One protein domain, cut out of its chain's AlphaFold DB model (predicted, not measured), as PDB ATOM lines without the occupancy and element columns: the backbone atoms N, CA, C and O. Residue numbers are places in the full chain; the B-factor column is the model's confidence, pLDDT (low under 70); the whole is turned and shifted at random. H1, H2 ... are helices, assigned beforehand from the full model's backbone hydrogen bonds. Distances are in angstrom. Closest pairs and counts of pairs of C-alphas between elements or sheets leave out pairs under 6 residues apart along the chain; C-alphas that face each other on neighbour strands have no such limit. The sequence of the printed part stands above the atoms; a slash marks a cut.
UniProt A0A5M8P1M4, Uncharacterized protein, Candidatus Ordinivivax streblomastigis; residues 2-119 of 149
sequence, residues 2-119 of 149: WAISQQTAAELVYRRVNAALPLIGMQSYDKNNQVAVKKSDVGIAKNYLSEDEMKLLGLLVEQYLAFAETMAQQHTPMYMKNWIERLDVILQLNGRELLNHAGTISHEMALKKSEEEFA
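This is residues 2 to 119 of the 149 residues of an uncharacterized protein of Candidatus Ordinivivax streblomastigis (UniProt A0A5M8P1M4). A cluster of helices at one end, with H8 packed on H2 and the short H4 and H5 beside them, is joined to a long arm, H6, which makes much of the length. At the far end of H6 the chain folds back into H7, which touches H6 partway along at a steep tilt, and a long link, residues 94 to 106, returns from H7 to H8 in the cluster. The printed part has 118 residues with eight named helices, H1 to H8 in order along the chain, and no named strand; the class is all helix. The whole is loose, with a radius of gyration of the C-alphas of 16.8 A, and spans 51 by 34 by 23 A, only just elongated.

H1, residues 2 to 5, begins at C-alpha 2 (38.124, -35.940, -41.028). H2 is residues 9 to 16, 10.8 A long. H3, residues 22 to 25, H4, residues 39 to 42, and H5, residues 45 to 48, have four residues each. H6, residues 51 to 73, is the longest helix, 32.6 A from C-alpha 51 (39.488, -50.573, -47.034) to C-alpha 73. H7, residues 80 to 93, is 20.2 A long. H8, residues 107 to 119, is 18.4 A long and ends at C-alpha 119 (55.935, -37.253, -62.121).

H1 touches H6, at residues 53 to 57 of H6 alone; the closest C-alphas, of Ile 4 and Glu 53, are 6.0 A apart. H2 touches H5, with the closest C-alphas, of Val 13 and Ala 45, 5.2 A apart. H2 also touches H8, the same way at a tilt of 36 degrees, only just steep; their closest C-alphas, of Tyr 14 and Ala 110, are 4.6 A apart. H3 is close to H5 but not clearly touching, with the C-alphas of Gly 25 and Tyr 48 closest at 6.7 A. H4 touches H8, at residues 114 to 118 of H8 alone; the C-alphas of Val 42 and Ser 114 are closest at 6.0 A. H6 and H7 only just touch, with 3 pairs of C-alphas within 8 A, through residues 60 to 64 and 87 to 91 alone. They run opposite ways at a steep tilt of 51 degrees, and their closest C-alphas, of Tyr 64 and Leu 87, are 7.0 A apart. H7 and H8 are apart. In H2, H6, H7 and H8 every O i to N i+4 pair is within hydrogen-bond range; H1, H3, H4 and H5 are too short for such a pair, and each has its 1 O i to N i+3 pair within range.

The two C-alphas farthest apart, of Ala 20 and His 75, are 52.0 A apart. Residues 69 to 75, of which 69 to 73 belong to H6, stand free. The links from H3 to H4 and from H7 to H8 are long, with 13 residues each. The printed part has no cut. The mean pLDDT of the printed part is 92.2, and residues 31 to 35 are under 70.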
ATOM      1  N   TRP A   2      37.759 -36.091 -42.447       93.12
ATOM      2  CA  TRP A   2      38.124 -35.940 -41.028       93.12
ATOM      3  C   TRP A   2      37.490 -36.977 -40.092       93.12
ATOM      4  O   TRP A   2      38.210 -37.698 -39.416       93.12
ATOM      5  N   ALA A   3      36.165 -37.137 -40.141       92.00
ATOM      6  CA  ALA A   3      35.423 -38.093 -39.311       92.00
ATOM      7  C   ALA A   3      35.832 -39.576 -39.490       92.00
ATOM      8  O   ALA A   3      35.320 -40.445 -38.794       92.00
ATOM      9  N   ILE A   4      36.721 -39.869 -40.443       93.19
ATOM     10  CA  ILE A   4      37.144 -41.214 -40.829       93.19
ATOM     11  C   ILE A   4      38.638 -41.383 -40.553       93.19
ATOM     12  O   ILE A   4      39.026 -42.300 -39.840       93.19
ATOM     13  N   SER A   5      39.465 -40.482 -41.088       91.56
ATOM     14  CA  SER A   5      40.928 -40.586 -41.044       91.56
ATOM     15  C   SER A   5      41.596 -39.645 -40.038       91.56
ATOM     16  O   SER A   5      42.821 -39.657 -39.934       91.56
ATOM     17  N   GLN A   6      40.829 -38.793 -39.340       92.38
ATOM     18  CA  GLN A   6      41.329 -37.715 -38.464       92.38
ATOM     19  C   GLN A   6      42.344 -36.797 -39.166       92.38
ATOM     20  O   GLN A   6      43.282 -36.270 -38.572       92.38
ATOM     21  N   GLN A   7      42.182 -36.659 -40.482       94.31
ATOM     22  CA  GLN A   7      43.006 -35.826 -41.347       94.31
ATOM     23  C   GLN A   7      42.093 -35.066 -42.297       94.31
ATOM     24  O   GLN A   7      41.080 -35.593 -42.782       94.31
ATOM     25  N   THR A   8      42.446 -33.817 -42.590       95.94
ATOM     26  CA  THR A   8      41.780 -33.095 -43.674       95.94
ATOM     27  C   THR A   8      42.063 -33.787 -45.011       95.94
ATOM     28  O   THR A   8      42.983 -34.596 -45.140       95.94
ATOM     29  N   ALA A   9      41.271 -33.483 -46.042       95.19
ATOM     30  CA  ALA A   9      41.495 -34.061 -47.368       95.19
ATOM     31  C   ALA A   9      42.911 -33.751 -47.900       95.19
ATOM     32  O   ALA A   9      43.560 -34.627 -48.465       95.19
ATOM     33  N   ALA A  10      43.401 -32.528 -47.666       96.19
ATOM     34  CA  ALA A  10      44.743 -32.105 -48.056       96.19
ATOM     35  C   ALA A  10      45.831 -32.858 -47.277       96.19
ATOM     36  O   ALA A  10      46.778 -33.365 -47.875       96.19
ATOM     37  N   GLU A  11      45.675 -32.990 -45.957       96.81
ATOM     38  CA  GLU A  11      46.607 -33.750 -45.120       96.81
ATOM     39  C   GLU A  11      46.679 -35.217 -45.535       96.81
ATOM     40  O   GLU A  11      47.775 -35.770 -45.602       96.81
ATOM     41  N   LEU A  12      45.538 -35.827 -45.862       96.31
ATOM     42  CA  LEU A  12      45.485 -37.224 -46.269       96.31
ATOM     43  C   LEU A  12      46.277 -37.473 -47.555       96.31
ATOM     44  O   LEU A  12      47.129 -38.360 -47.582       96.31
ATOM     45  N   VAL A  13      46.026 -36.669 -48.595       96.38
ATOM     46  CA  VAL A  13      46.767 -36.751 -49.865       96.38
ATOM     47  C   VAL A  13      48.247 -36.521 -49.604       96.38
ATOM     48  O   VAL A  13      49.073 -37.361 -49.947       96.38
ATOM     49  N   TYR A  14      48.588 -35.419 -48.929       96.88
ATOM     50  CA  TYR A  14      49.976 -35.057 -48.671       96.88
ATOM     51  C   TYR A  14      50.724 -36.147 -47.900       96.88
ATOM     52  O   TYR A  14      51.888 -36.414 -48.187       96.88
ATOM     53  N   ARG A  15      50.096 -36.790 -46.915       95.94
ATOM     54  CA  ARG A  15      50.756 -37.807 -46.084       95.94
ATOM     55  C   ARG A  15      50.856 -39.166 -46.769       95.94
ATOM     56  O   ARG A  15      51.834 -39.864 -46.521       95.94
ATOM     57  N   ARG A  16      49.877 -39.547 -47.597       95.88
ATOM     58  CA  ARG A  16      49.777 -40.909 -48.154       95.88
ATOM     59  C   ARG A  16      50.271 -41.051 -49.591       95.88
ATOM     60  O   ARG A  16      50.558 -42.172 -50.002       95.88
ATOM     61  N   VAL A  17      50.410 -39.957 -50.339       96.00
ATOM     62  CA  VAL A  17      50.963 -40.012 -51.696       96.00
ATOM     63  C   VAL A  17      52.439 -40.421 -51.675       96.00
ATOM     64  O   VAL A  17      53.254 -39.803 -50.983       96.00
ATOM     65  N   ASN A  18      52.773 -41.483 -52.414       95.50
ATOM     66  CA  ASN A  18      54.129 -42.027 -52.493       95.50
ATOM     67  C   ASN A  18      54.346 -42.811 -53.797       95.50
ATOM     68  O   ASN A  18      53.757 -43.875 -53.984       95.50
ATOM     69  N   ALA A  19      55.227 -42.319 -54.667       94.25
ATOM     70  CA  ALA A  19      55.556 -42.907 -55.965       94.25
ATOM     71  C   ALA A  19      56.182 -44.305 -55.884       94.25
ATOM     72  O   ALA A  19      56.050 -45.079 -56.828       94.25
ATOM     73  N   ALA A  20      56.829 -44.642 -54.764       92.25
ATOM     74  CA  ALA A  20      57.456 -45.947 -54.567       92.25
ATOM     75  C   ALA A  20      56.439 -47.071 -54.301       92.25
ATOM     76  O   ALA A  20      56.792 -48.249 -54.339       92.25
ATOM     77  N   LEU A  21      55.183 -46.725 -54.002       91.94
ATOM     78  CA  LEU A  21      54.121 -47.694 -53.758       91.94
ATOM     79  C   LEU A  21      53.334 -47.995 -55.045       91.94
ATOM     80  O   LEU A  21      53.177 -47.114 -55.900       91.94
ATOM     81  N   PRO A  22      52.752 -49.205 -55.170       87.69
ATOM     82  CA  PRO A  22      51.787 -49.495 -56.224       87.69
ATOM     83  C   PRO A  22      50.685 -48.432 -56.264       87.69
ATOM     84  O   PRO A  22      50.202 -47.990 -55.220       87.69
ATOM     85  N   LEU A  23      50.308 -48.003 -57.472       89.38
ATOM     86  CA  LEU A  23      49.298 -46.958 -57.692       89.38
ATOM     87  C   LEU A  23      49.567 -45.662 -56.898       89.38
ATOM     88  O   LEU A  23      48.630 -44.960 -56.524       89.38
ATOM     89  N   ILE A  24      50.837 -45.332 -56.627       92.19
ATOM     90  CA  ILE A  24      51.253 -44.119 -55.900       92.19
ATOM     91  C   ILE A  24      50.692 -44.078 -54.460       92.19
ATOM     92  O   ILE A  24      50.479 -43.013 -53.880       92.19
ATOM     93  N   GLY A  25      50.406 -45.248 -53.880       91.25
ATOM     94  CA  GLY A  25      49.846 -45.386 -52.531       91.25
ATOM     95  C   GLY A  25      48.317 -45.322 -52.459       91.25
ATOM     96  O   GLY A  25      47.766 -45.354 -51.359       91.25
ATOM     97  N   MET A  26      47.616 -45.252 -53.596       91.81
ATOM     98  CA  MET A  26      46.154 -45.338 -53.620       91.81
ATOM     99  C   MET A  26      45.687 -46.767 -53.309       91.81
ATOM    100  O   MET A  26      46.143 -47.728 -53.927       91.81
ATOM    101  N   GLN A  27      44.740 -46.901 -52.380       90.12
ATOM    102  CA  GLN A  27      44.181 -48.192 -51.956       90.12
ATOM    103  C   GLN A  27      42.731 -48.370 -52.409       90.12
ATOM    104  O   GLN A  27      42.328 -49.468 -52.782       90.12
ATOM    105  N   SER A  28      41.975 -47.272 -52.451       85.38
ATOM    106  CA  SER A  28      40.562 -47.256 -52.837       85.38
ATOM    107  C   SER A  28      40.339 -46.663 -54.231       85.38
ATOM    108  O   SER A  28      39.337 -45.992 -54.487       85.38
ATOM    109  N   TYR A  29      41.308 -46.868 -55.122       79.69
ATOM    110  CA  TYR A  29      41.207 -46.508 -56.532       79.69
ATOM    111  C   TYR A  29      40.265 -47.471 -57.263       79.69
ATOM    112  O   TYR A  29      40.297 -48.676 -57.004       79.69
ATOM    113  N   ASP A  30      39.440 -46.954 -58.175       71.19
ATOM    114  CA  ASP A  30      38.522 -47.781 -58.960       71.19
ATOM    115  C   ASP A  30      39.307 -48.705 -59.904       71.19
ATOM    116  O   ASP A  30      39.860 -48.279 -60.917       71.19
ATOM    117  N   LYS A  31      39.356 -49.992 -59.544       63.56
ATOM    118  CA  LYS A  31      40.082 -51.037 -60.278       63.56
ATOM    119  C   LYS A  31      39.377 -51.455 -61.570       63.56
ATOM    120  O   LYS A  31      39.985 -52.159 -62.372       63.56
ATOM    121  N   ASN A  32      38.123 -51.042 -61.783       60.00
ATOM    122  CA  ASN A  32      37.347 -51.438 -62.962       60.00
ATOM    123  C   ASN A  32      37.852 -50.770 -64.244       60.00
ATOM    124  O   ASN A  32      37.600 -51.262 -65.343       60.00
ATOM    125  N   ASN A  33      38.611 -49.683 -64.114       53.81
ATOM    126  CA  ASN A  33      39.344 -49.101 -65.218       53.81
ATOM    127  C   ASN A  33      40.778 -49.638 -65.190       53.81
ATOM    128  O   ASN A  33      41.595 -49.191 -64.392       53.81
ATOM    129  N   GLN A  34      41.132 -50.495 -66.155       54.81
ATOM    130  CA  GLN A  34      42.524 -50.807 -66.543       54.81
ATOM    131  C   GLN A  34      43.303 -49.563 -67.039       54.81
ATOM    132  O   GLN A  34      44.322 -49.658 -67.720       54.81
ATOM    133  N   VAL A  35      42.796 -48.365 -66.754       60.19
ATOM    134  CA  VAL A  35      43.314 -47.093 -67.217       60.19
ATOM    135  C   VAL A  35      44.485 -46.720 -66.323       60.19
ATOM    136  O   VAL A  35      44.402 -46.762 -65.098       60.19
ATOM    137  N   ALA A  36      45.595 -46.356 -66.958       76.38
ATOM    138  CA  ALA A  36      46.760 -45.828 -66.272       76.38
ATOM    139  C   ALA A  36      46.360 -44.706 -65.298       76.38
ATOM    140  O   ALA A  36      45.551 -43.844 -65.648       76.38
ATOM    141  N   VAL A  37      46.975 -44.700 -64.108       84.00
ATOM    142  CA  VAL A  37      46.785 -43.657 -63.088       84.00
ATOM    143  C   VAL A  37      46.852 -42.276 -63.742       84.00
ATOM    144  O   VAL A  37      47.849 -41.943 -64.397       84.00
ATOM    145  N   LYS A  38      45.792 -41.475 -63.586       87.12
ATOM    146  CA  LYS A  38      45.722 -40.118 -64.135       87.12
ATOM    147  C   LYS A  38      46.173 -39.105 -63.095       87.12
ATOM    148  O   LYS A  38      45.968 -39.291 -61.900       87.12
ATOM    149  N   LYS A  39      46.682 -37.961 -63.562       86.38
ATOM    150  CA  LYS A  39      47.027 -36.824 -62.691       86.38
ATOM    151  C   LYS A  39      45.828 -36.365 -61.841       86.38
ATOM    152  O   LYS A  39      46.006 -36.008 -60.684       86.38
ATOM    153  N   SER A  40      44.613 -36.431 -62.395       87.19
ATOM    154  CA  SER A  40      43.366 -36.108 -61.686       87.19
ATOM    155  C   SER A  40      43.109 -36.997 -60.474       87.19
ATOM    156  O   SER A  40      42.491 -36.543 -59.520       87.19
ATOM    157  N   ASP A  41      43.579 -38.244 -60.501       88.19
ATOM    158  CA  ASP A  41      43.250 -39.251 -59.491       88.19
ATOM    159  C   ASP A  41      44.135 -39.108 -58.246       88.19
ATOM    160  O   ASP A  41      43.716 -39.420 -57.133       88.19
ATOM    161  N   VAL A  42      45.343 -38.580 -58.439       91.38
ATOM    162  CA  VAL A  42      46.387 -38.424 -57.416       91.38
ATOM    163  C   VAL A  42      46.067 -37.299 -56.425       91.38
ATOM    164  O   VAL A  42      46.483 -37.339 -55.272       91.38
ATOM    165  N   GLY A  43      45.259 -36.315 -56.831       92.38
ATOM    166  CA  GLY A  43      44.763 -35.262 -55.939       92.38
ATOM    167  C   GLY A  43      43.525 -35.655 -55.120       92.38
ATOM    168  O   GLY A  43      43.076 -34.880 -54.276       92.38
ATOM    169  N   ILE A  44      42.935 -36.833 -55.360       92.88
ATOM    170  CA  ILE A  44      41.667 -37.235 -54.740       92.88
ATOM    171  C   ILE A  44      41.936 -37.968 -53.428       92.88
ATOM    172  O   ILE A  44      42.328 -39.132 -53.401       92.88
ATOM    173  N   ALA A  45      41.618 -37.314 -52.312       93.94
ATOM    174  CA  ALA A  45      41.838 -37.855 -50.972       93.94
ATOM    175  C   ALA A  45      41.133 -39.208 -50.725       93.94
ATOM    176  O   ALA A  45      41.700 -40.083 -50.076       93.94
ATOM    177  N   LYS A  46      39.928 -39.417 -51.279       94.06
ATOM    178  CA  LYS A  46      39.178 -40.686 -51.175       94.06
ATOM    179  C   LYS A  46      40.011 -41.893 -51.636       94.06
ATOM    180  O   LYS A  46      39.934 -42.947 -51.013       94.06
ATOM    181  N   ASN A  47      40.825 -41.736 -52.681       94.06
ATOM    182  CA  ASN A  47      41.606 -42.830 -53.265       94.06
ATOM    183  C   ASN A  47      42.685 -43.357 -52.304       94.06
ATOM    184  O   ASN A  47      43.134 -44.495 -52.439       94.06
ATOM    185  N   TYR A  48      43.066 -42.552 -51.311       94.94
ATOM    186  CA  TYR A  48      44.058 -42.893 -50.296       94.94
ATOM    187  C   TYR A  48      43.464 -43.480 -49.018       94.94
ATOM    188  O   TYR A  48      44.231 -43.779 -48.105       94.94
ATOM    189  N   LEU A  49      42.140 -43.631 -48.914       95.12
ATOM    190  CA  LEU A  49      41.522 -44.316 -47.777       95.12
ATOM    191  C   LEU A  49      41.827 -45.814 -47.823       95.12
ATOM    192  O   LEU A  49      41.826 -46.407 -48.906       95.12
ATOM    193  N   SER A  50      42.062 -46.407 -46.652       94.44
ATOM    194  CA  SER A  50      42.136 -47.860 -46.507       94.44
ATOM    195  C   SER A  50      40.771 -48.506 -46.739       94.44
ATOM    196  O   SER A  50      39.747 -47.823 -46.784       94.44
ATOM    197  N   GLU A  51      40.741 -49.830 -46.869       91.94
ATOM    198  CA  GLU A  51      39.488 -50.573 -47.034       91.94
ATOM    199  C   GLU A  51      38.521 -50.339 -45.861       91.94
ATOM    200  O   GLU A  51      37.351 -50.024 -46.080       91.94
ATOM    201  N   ASP A  52      39.021 -50.380 -44.623       94.38
ATOM    202  CA  ASP A  52      38.217 -50.117 -43.424       94.38
ATOM    203  C   ASP A  52      37.686 -48.679 -43.386       94.38
ATOM    204  O   ASP A  52      36.519 -48.442 -43.066       94.38
ATOM    205  N   GLU A  53      38.521 -47.703 -43.751       95.19
ATOM    206  CA  GLU A  53      38.116 -46.300 -43.825       95.19
ATOM    207  C   GLU A  53      37.088 -46.060 -44.940       95.19
ATOM    208  O   GLU A  53      36.150 -45.282 -44.763       95.19
ATOM    209  N   MET A  54      37.237 -46.733 -46.084       94.75
ATOM    210  CA  MET A  54      36.289 -46.671 -47.196       94.75
ATOM    211  C   MET A  54      34.948 -47.302 -46.823       94.75
ATOM    212  O   MET A  54      33.893 -46.743 -47.122       94.75
ATOM    213  N   LYS A  55      34.977 -48.437 -46.121       94.94
ATOM    214  CA  LYS A  55      33.778 -49.091 -45.600       94.94
ATOM    215  C   LYS A  55      33.058 -48.198 -44.595       94.94
ATOM    216  O   LYS A  55      31.847 -48.021 -44.690       94.94
ATOM    217  N   LEU A  56      33.798 -47.581 -43.673       94.75
ATOM    218  CA  LEU A  56      33.237 -46.622 -42.725       94.75
ATOM    219  C   LEU A  56      32.644 -45.392 -43.431       94.75
ATOM    220  O   LEU A  56      31.556 -44.954 -43.060       94.75
ATOM    221  N   LEU A  57      33.319 -44.855 -44.459       95.19
ATOM    222  CA  LEU A  57      32.769 -43.784 -45.296       95.19
ATOM    223  C   LEU A  57      31.412 -44.191 -45.875       95.19
ATOM    224  O   LEU A  57      30.463 -43.417 -45.788       95.19
ATOM    225  N   GLY A  58      31.337 -45.394 -46.450       95.12
ATOM    226  CA  GLY A  58      30.116 -45.944 -47.034       95.12
ATOM    227  C   GLY A  58      28.970 -45.997 -46.031       95.12
ATOM    228  O   GLY A  58      27.920 -45.419 -46.287       95.12
ATOM    229  N   LEU A  59      29.204 -46.578 -44.852       95.69
ATOM    230  CA  LEU A  59      28.184 -46.708 -43.804       95.69
ATOM    231  C   LEU A  59      27.640 -45.347 -43.336       95.69
ATOM    232  O   LEU A  59      26.435 -45.194 -43.151       95.69
ATOM    233  N   LEU A  60      28.508 -44.341 -43.175       95.38
ATOM    234  CA  LEU A  60      28.080 -42.989 -42.793       95.38
ATOM    235  C   LEU A  60      27.257 -42.313 -43.898       95.38
ATOM    236  O   LEU A  60      26.276 -41.629 -43.606       95.38
ATOM    237  N   VAL A  61      27.641 -42.504 -45.164       95.75
ATOM    238  CA  VAL A  61      26.896 -41.978 -46.316       95.75
ATOM    239  C   VAL A  61      25.528 -42.651 -46.423       95.75
ATOM    240  O   VAL A  61      24.528 -41.952 -46.559       95.75
ATOM    241  N   GLU A  62      25.464 -43.977 -46.313       97.00
ATOM    242  CA  GLU A  62      24.213 -44.743 -46.342       97.00
ATOM    243  C   GLU A  62      23.260 -44.304 -45.229       97.00
ATOM    244  O   GLU A  62      22.096 -44.007 -45.492       97.00
ATOM    245  N   GLN A  63      23.761 -44.174 -43.999       96.12
ATOM    246  CA  GLN A  63      22.967 -43.689 -42.873       96.12
ATOM    247  C   GLN A  63      22.428 -42.273 -43.117       96.12
ATOM    248  O   GLN A  63      21.262 -41.995 -42.831       96.12
ATOM    249  N   TYR A  64      23.259 -41.376 -43.650       96.56
ATOM    250  CA  TYR A  64      22.845 -40.010 -43.957       96.56
ATOM    251  C   TYR A  64      21.781 -39.962 -45.065       96.56
ATOM    252  O   TYR A  64      20.821 -39.199 -44.964       96.56
ATOM    253  N   LEU A  65      21.911 -40.802 -46.095       97.50
ATOM    254  CA  LEU A  65      20.921 -40.915 -47.167       97.50
ATOM    255  C   LEU A  65      19.597 -41.498 -46.664       97.50
ATOM    256  O   LEU A  65      18.552 -40.945 -46.989       97.50
ATOM    257  N   ALA A  66      19.623 -42.530 -45.817       97.06
ATOM    258  CA  ALA A  66      18.416 -43.086 -45.198       97.06
ATOM    259  C   ALA A  66      17.691 -42.050 -44.316       97.06
ATOM    260  O   ALA A  66      16.459 -41.947 -44.322       97.06
ATOM    261  N   PHE A  67      18.452 -41.225 -43.588       95.75
ATOM    262  CA  PHE A  67      17.895 -40.087 -42.859       95.75
ATOM    263  C   PHE A  67      17.242 -39.077 -43.813       95.75
ATOM    264  O   PHE A  67      16.094 -38.685 -43.603       95.75
ATOM    265  N   ALA A  68      17.941 -38.678 -44.879       96.38
ATOM    266  CA  ALA A  68      17.414 -37.735 -45.859       96.38
ATOM    267  C   ALA A  68      16.146 -38.257 -46.554       96.38
ATOM    268  O   ALA A  68      15.193 -37.499 -46.741       96.38
ATOM    269  N   GLU A  69      16.102 -39.551 -46.870       97.00
ATOM    270  CA  GLU A  69      14.930 -40.222 -47.424       97.00
ATOM    271  C   GLU A  69      13.741 -40.157 -46.461       97.00
ATOM    272  O   GLU A  69      12.642 -39.797 -46.874       97.00
ATOM    273  N   THR A  70      13.960 -40.401 -45.166       97.25
ATOM    274  CA  THR A  70      12.903 -40.292 -44.148       97.25
ATOM    275  C   THR A  70      12.319 -38.876 -44.099       97.25
ATOM    276  O   THR A  70      11.099 -38.706 -44.091       97.25
ATOM    277  N   MET A  71      13.171 -37.846 -44.126       96.62
ATOM    278  CA  MET A  71      12.721 -36.448 -44.135       96.62
ATOM    279  C   MET A  71      11.924 -36.110 -45.400       96.62
ATOM    280  O   MET A  71      10.919 -35.397 -45.325       96.62
ATOM    281  N   ALA A  72      12.346 -36.646 -46.549       96.31
ATOM    282  CA  ALA A  72      11.649 -36.482 -47.818       96.31
ATOM    283  C   ALA A  72      10.279 -37.183 -47.817       96.31
ATOM    284  O   ALA A  72       9.289 -36.564 -48.206       96.31
ATOM    285  N   GLN A  73      10.195 -38.424 -47.324       97.62
ATOM    286  CA  GLN A  73       8.940 -39.179 -47.195       97.62
ATOM    287  C   GLN A  73       7.941 -38.493 -46.254       97.62
ATOM    288  O   GLN A  73       6.737 -38.520 -46.489       97.62
ATOM    289  N   GLN A  74       8.435 -37.835 -45.205       97.50
ATOM    290  CA  GLN A  74       7.611 -37.061 -44.273       97.50
ATOM    291  C   GLN A  74       7.245 -35.666 -44.798       97.50
ATOM    292  O   GLN A  74       6.614 -34.897 -44.076       97.50
ATOM    293  N   HIS A  75       7.658 -35.308 -46.021       96.56
ATOM    294  CA  HIS A  75       7.492 -33.969 -46.592       96.56
ATOM    295  C   HIS A  75       7.999 -32.849 -45.671       96.56
ATOM    296  O   HIS A  75       7.452 -31.745 -45.653       96.56
ATOM    297  N   THR A  76       9.051 -33.119 -44.895       95.31
ATOM    298  CA  THR A  76       9.605 -32.114 -43.991       95.31
ATOM    299  C   THR A  76      10.495 -31.155 -44.784       95.31
ATOM    300  O   THR A  76      11.489 -31.592 -45.370       95.31
ATOM    301  N   PRO A  77      10.183 -29.848 -44.818       94.19
ATOM    302  CA  PRO A  77      11.013 -28.879 -45.518       94.19
ATOM    303  C   PRO A  77      12.374 -28.752 -44.828       94.19
ATOM    304  O   PRO A  77      12.458 -28.520 -43.623       94.19
ATOM    305  N   MET A  78      13.444 -28.888 -45.611       95.56
ATOM    306  CA  MET A  78      14.825 -28.837 -45.133       95.56
ATOM    307  C   MET A  78      15.639 -27.847 -45.963       95.56
ATOM    308  O   MET A  78      15.681 -27.934 -47.191       95.56
ATOM    309  N   TYR A  79      16.337 -26.936 -45.289       96.00
ATOM    310  CA  TYR A  79      17.284 -26.012 -45.913       96.00
ATOM    311  C   TYR A  79      18.721 -26.525 -45.771       96.00
ATOM    312  O   TYR A  79      19.017 -27.342 -44.901       96.00
ATOM    313  N   MET A  80      19.651 -25.995 -46.576       95.88
ATOM    314  CA  MET A  80      21.074 -26.383 -46.532       95.88
ATOM    315  C   MET A  80      21.678 -26.317 -45.123       95.88
ATOM    316  O   MET A  80      22.427 -27.209 -44.738       95.88
ATOM    317  N   LYS A  81      21.304 -25.309 -44.324       96.88
ATOM    318  CA  LYS A  81      21.739 -25.201 -42.925       96.88
ATOM    319  C   LYS A  81      21.276 -26.394 -42.078       96.88
ATOM    320  O   LYS A  81      22.067 -26.926 -41.310       96.88
ATOM    321  N   ASN A  82      20.033 -26.847 -42.253       95.56
ATOM    322  CA  ASN A  82      19.504 -27.989 -41.505       95.56
ATOM    323  C   ASN A  82      20.216 -29.285 -41.895       95.56
ATOM    324  O   ASN A  82      20.482 -30.115 -41.036       95.56
ATOM    325  N   TRP A  83      20.550 -29.455 -43.175       96.00
ATOM    326  CA  TRP A  83      21.312 -30.613 -43.640       96.00
ATOM    327  C   TRP A  83      22.697 -30.693 -42.992       96.00
ATOM    328  O   TRP A  83      23.083 -31.758 -42.517       96.00
ATOM    329  N   ILE A  84      23.401 -29.562 -42.894       94.69
ATOM    330  CA  ILE A  84      24.699 -29.478 -42.210       94.69
ATOM    331  C   ILE A  84      24.553 -29.851 -40.728       94.69
ATOM    332  O   ILE A  84      25.240 -30.749 -40.255       94.69
ATOM    333  N   GLU A  85      23.600 -29.239 -40.017       95.50
ATOM    334  CA  GLU A  85      23.357 -29.526 -38.595       95.50
ATOM    335  C   GLU A  85      23.018 -31.005 -38.347       95.50
ATOM    336  O   GLU A  85      23.469 -31.605 -37.372       95.50
ATOM    337  N   ARG A  86      22.228 -31.628 -39.232       95.12
ATOM    338  CA  ARG A  86      21.873 -33.049 -39.110       95.12
ATOM    339  C   ARG A  86      23.048 -33.968 -39.407       95.12
ATOM    340  O   ARG A  86      23.179 -34.988 -38.734       95.12
ATOM    341  N   LEU A  87      23.896 -33.609 -40.367       95.00
ATOM    342  CA  LEU A  87      25.127 -34.343 -40.632       95.00
ATOM    343  C   LEU A  87      26.034 -34.333 -39.397       95.00
ATOM    344  O   LEU A  87      26.492 -35.396 -38.985       95.00
ATOM    345  N   ASP A  88      26.222 -33.172 -38.770       95.25
ATOM    346  CA  ASP A  88      27.040 -33.035 -37.560       95.25
ATOM    347  C   ASP A  88      26.523 -33.924 -36.420       95.25
ATOM    348  O   ASP A  88      27.298 -34.656 -35.799       95.25
ATOM    349  N   VAL A  89      25.205 -33.942 -36.198       95.19
ATOM    350  CA  VAL A  89      24.569 -34.817 -35.199       95.19
ATOM    351  C   VAL A  89      24.794 -36.295 -35.523       95.19
ATOM    352  O   VAL A  89      25.163 -37.063 -34.637       95.19
ATOM    353  N   ILE A  90      24.604 -36.713 -36.777       94.56
ATOM    354  CA  ILE A  90      24.817 -38.110 -37.188       94.56
ATOM    355  C   ILE A  90      26.273 -38.522 -36.957       94.56
ATOM    356  O   ILE A  90      26.529 -39.601 -36.422       94.56
ATOM    357  N   LEU A  91      27.238 -37.665 -37.297       95.38
ATOM    358  CA  LEU A  91      28.653 -37.939 -37.050       95.38
ATOM    359  C   LEU A  91      28.948 -38.089 -35.550       95.38
ATOM    360  O   LEU A  91      29.578 -39.070 -35.151       95.38
ATOM    361  N   GLN A  92      28.435 -37.185 -34.714       94.62
ATOM    362  CA  GLN A  92      28.608 -37.243 -33.259       94.62
ATOM    363  C   GLN A  92      27.968 -38.488 -32.630       94.62
ATOM    364  O   GLN A  92      28.581 -39.121 -31.773       94.62
ATOM    365  N   LEU A  93      26.772 -38.885 -33.080       93.81
ATOM    366  CA  LEU A  93      26.093 -40.107 -32.625       93.81
ATOM    367  C   LEU A  93      26.903 -41.376 -32.927       93.81
ATOM    368  O   LEU A  93      26.847 -42.339 -32.168       93.81
ATOM    369  N   ASN A  94      27.693 -41.362 -34.001       92.31
ATOM    370  CA  ASN A  94      28.630 -42.433 -34.343       92.31
ATOM    371  C   ASN A  94      29.988 -42.309 -33.625       92.31
ATOM    372  O   ASN A  94      30.944 -42.994 -33.998       92.31
ATOM    373  N   GLY A  95      30.104 -41.418 -32.634       92.69
ATOM    374  CA  GLY A  95      31.336 -41.172 -31.885       92.69
ATOM    375  C   GLY A  95      32.444 -40.536 -32.725       92.69
ATOM    376  O   GLY A  95      33.622 -40.764 -32.451       92.69
ATOM    377  N   ARG A  96      32.095 -39.798 -33.788       93.62
ATOM    378  CA  ARG A  96      33.068 -39.147 -34.672       93.62
ATOM    379  C   ARG A  96      33.240 -37.680 -34.315       93.62
ATOM    380  O   ARG A  96      32.281 -36.976 -34.007       93.62
ATOM    381  N   GLU A  97      34.480 -37.221 -34.410       91.75
ATOM    382  CA  GLU A  97      34.820 -35.823 -34.187       91.75
ATOM    383  C   GLU A  97      34.474 -34.964 -35.403       91.75
ATOM    384  O   GLU A  97      34.604 -35.390 -36.557       91.75
ATOM    385  N   LEU A  98      34.064 -33.726 -35.135       93.25
ATOM    386  CA  LEU A  98      33.807 -32.723 -36.162       93.25
ATOM    387  C   LEU A  98      35.081 -31.938 -36.469       93.25
ATOM    388  O   LEU A  98      35.893 -31.654 -35.586       93.25
ATOM    389  N   LEU A  99      35.243 -31.573 -37.739       92.69
ATOM    390  CA  LEU A  99      36.360 -30.746 -38.171       92.69
ATOM    391  C   LEU A  99      36.080 -29.282 -37.821       92.69
ATOM    392  O   LEU A  99      35.320 -28.615 -38.518       92.69
ATOM    393  N   ASN A 100      36.753 -28.774 -36.793       92.50
ATOM    394  CA  ASN A 100      36.583 -27.393 -36.321       92.50
ATOM    395  C   ASN A 100      37.767 -26.475 -36.683       92.50
ATOM    396  O   ASN A 100      37.846 -25.344 -36.209       92.50
ATOM    397  N   HIS A 101      38.710 -26.954 -37.498       91.69
ATOM    398  CA  HIS A 101      39.905 -26.211 -37.898       91.69
ATOM    399  C   HIS A 101      40.304 -26.505 -39.349       91.69
ATOM    400  O   HIS A 101      39.926 -27.524 -39.920       91.69
ATOM    401  N   ALA A 102      41.142 -25.654 -39.941       89.44
ATOM    402  CA  ALA A 102      41.615 -25.832 -41.319       89.44
ATOM    403  C   ALA A 102      42.665 -26.954 -41.489       89.44
ATOM    404  O   ALA A 102      42.912 -27.400 -42.609       89.44
ATOM    405  N   GLY A 103      43.263 -27.430 -40.392       92.62
ATOM    406  CA  GLY A 103      44.385 -28.370 -40.416       92.62
ATOM    407  C   GLY A 103      45.722 -27.656 -40.621       92.62
ATOM    408  O   GLY A 103      45.808 -26.433 -40.537       92.62
ATOM    409  N   THR A 104      46.774 -28.434 -40.859       93.94
ATOM    410  CA  THR A 104      48.163 -27.943 -40.966       93.94
ATOM    411  C   THR A 104      48.680 -27.868 -42.399       93.94
ATOM    412  O   THR A 104      49.620 -27.125 -42.677       93.94
ATOM    413  N   ILE A 105      48.074 -28.624 -43.315       96.06
ATOM    414  CA  ILE A 105      48.494 -28.708 -44.715       96.06
ATOM    415  C   ILE A 105      47.464 -28.021 -45.604       96.06
ATOM    416  O   ILE A 105      46.279 -28.357 -45.572       96.06
ATOM    417  N   SER A 106      47.931 -27.085 -46.432       95.81
ATOM    418  CA  SER A 106      47.085 -26.412 -47.413       95.81
ATOM    419  C   SER A 106      46.778 -27.314 -48.609       95.81
ATOM    420  O   SER A 106      47.521 -28.245 -48.938       95.81
ATOM    421  N   HIS A 107      45.685 -27.007 -49.309       94.31
ATOM    422  CA  HIS A 107      45.328 -27.709 -50.539       94.31
ATOM    423  C   HIS A 107      46.428 -27.602 -51.608       94.31
ATOM    424  O   HIS A 107      46.758 -28.596 -52.248       94.31
ATOM    425  N   GLU A 108      47.055 -26.432 -51.743       95.69
ATOM    426  CA  GLU A 108      48.154 -26.200 -52.687       95.69
ATOM    427  C   GLU A 108      49.386 -27.059 -52.368       95.69
ATOM    428  O   GLU A 108      49.962 -27.668 -53.267       95.69
ATOM    429  N   MET A 109      49.756 -27.181 -51.087       95.75
ATOM    430  CA  MET A 109      50.861 -28.050 -50.667       95.75
ATOM    431  C   MET A 109      50.580 -29.520 -50.989       95.75
ATOM    432  O   MET A 109      51.473 -30.232 -51.455       95.75
ATOM    433  N   ALA A 110      49.347 -29.972 -50.749       95.56
ATOM    434  CA  ALA A 110      48.921 -31.326 -51.076       95.56
ATOM    435  C   ALA A 110      48.989 -31.586 -52.585       95.56
ATOM    436  O   ALA A 110      49.588 -32.580 -52.996       95.56
ATOM    437  N   LEU A 111      48.458 -30.668 -53.398       95.06
ATOM    438  CA  LEU A 111      48.518 -30.758 -54.854       95.06
ATOM    439  C   LEU A 111      49.963 -30.805 -55.340       95.06
ATOM    440  O   LEU A 111      50.335 -31.774 -55.995       95.06
ATOM    441  N   LYS A 112      50.802 -29.842 -54.948       96.06
ATOM    442  CA  LYS A 112      52.205 -29.779 -55.371       96.06
ATOM    443  C   LYS A 112      52.948 -31.088 -55.099       96.06
ATOM    444  O   LYS A 112      53.535 -31.656 -56.016       96.06
ATOM    445  N   LYS A 113      52.857 -31.612 -53.871       96.12
ATOM    446  CA  LYS A 113      53.486 -32.896 -53.526       96.12
ATOM    447  C   LYS A 113      52.931 -34.044 -54.371       96.12
ATOM    448  O   LYS A 113      53.685 -34.879 -54.857       96.12
ATOM    449  N   SER A 114      51.614 -34.091 -54.548       94.94
ATOM    450  CA  SER A 114      50.959 -35.154 -55.309       94.94
ATOM    451  C   SER A 114      51.390 -35.158 -56.786       94.94
ATOM    452  O   SER A 114      51.624 -36.216 -57.367       94.94
ATOM    453  N   GLU A 115      51.601 -33.977 -57.374       95.00
ATOM    454  CA  GLU A 115      52.101 -33.824 -58.740       95.00
ATOM    455  C   GLU A 115      53.567 -34.243 -58.881       95.00
ATOM    456  O   GLU A 115      53.922 -34.909 -59.855       95.00
ATOM    457  N   GLU A 116      54.407 -33.893 -57.904       95.81
ATOM    458  CA  GLU A 116      55.813 -34.307 -57.851       95.81
ATOM    459  C   GLU A 116      55.942 -35.837 -57.771       95.81
ATOM    460  O   GLU A 116      56.706 -36.441 -58.527       95.81
ATOM    461  N   GLU A 117      55.159 -36.486 -56.906       95.75
ATOM    462  CA  GLU A 117      55.129 -37.948 -56.794       95.75
ATOM    463  C   GLU A 117      54.556 -38.611 -58.058       95.75
ATOM    464  O   GLU A 117      55.086 -39.618 -58.530       95.75
ATOM    465  N   PHE A 118      53.534 -38.020 -58.684       94.75
ATOM    466  CA  PHE A 118      53.020 -38.508 -59.965       94.75
ATOM    467  C   PHE A 118      54.066 -38.454 -61.083       94.75
ATOM    468  O   PHE A 118      54.168 -39.391 -61.879       94.75
ATOM    469  N   ALA A 119      54.862 -37.384 -61.142       94.19
ATOM    470  CA  ALA A 119      55.935 -37.253 -62.121       94.19
ATOM    471  C   ALA A 119      57.001 -38.345 -61.943       94.19
ATOM    472  O   ALA A 119      57.399 -38.965 -62.931       94.19
TER     473      ALA A 119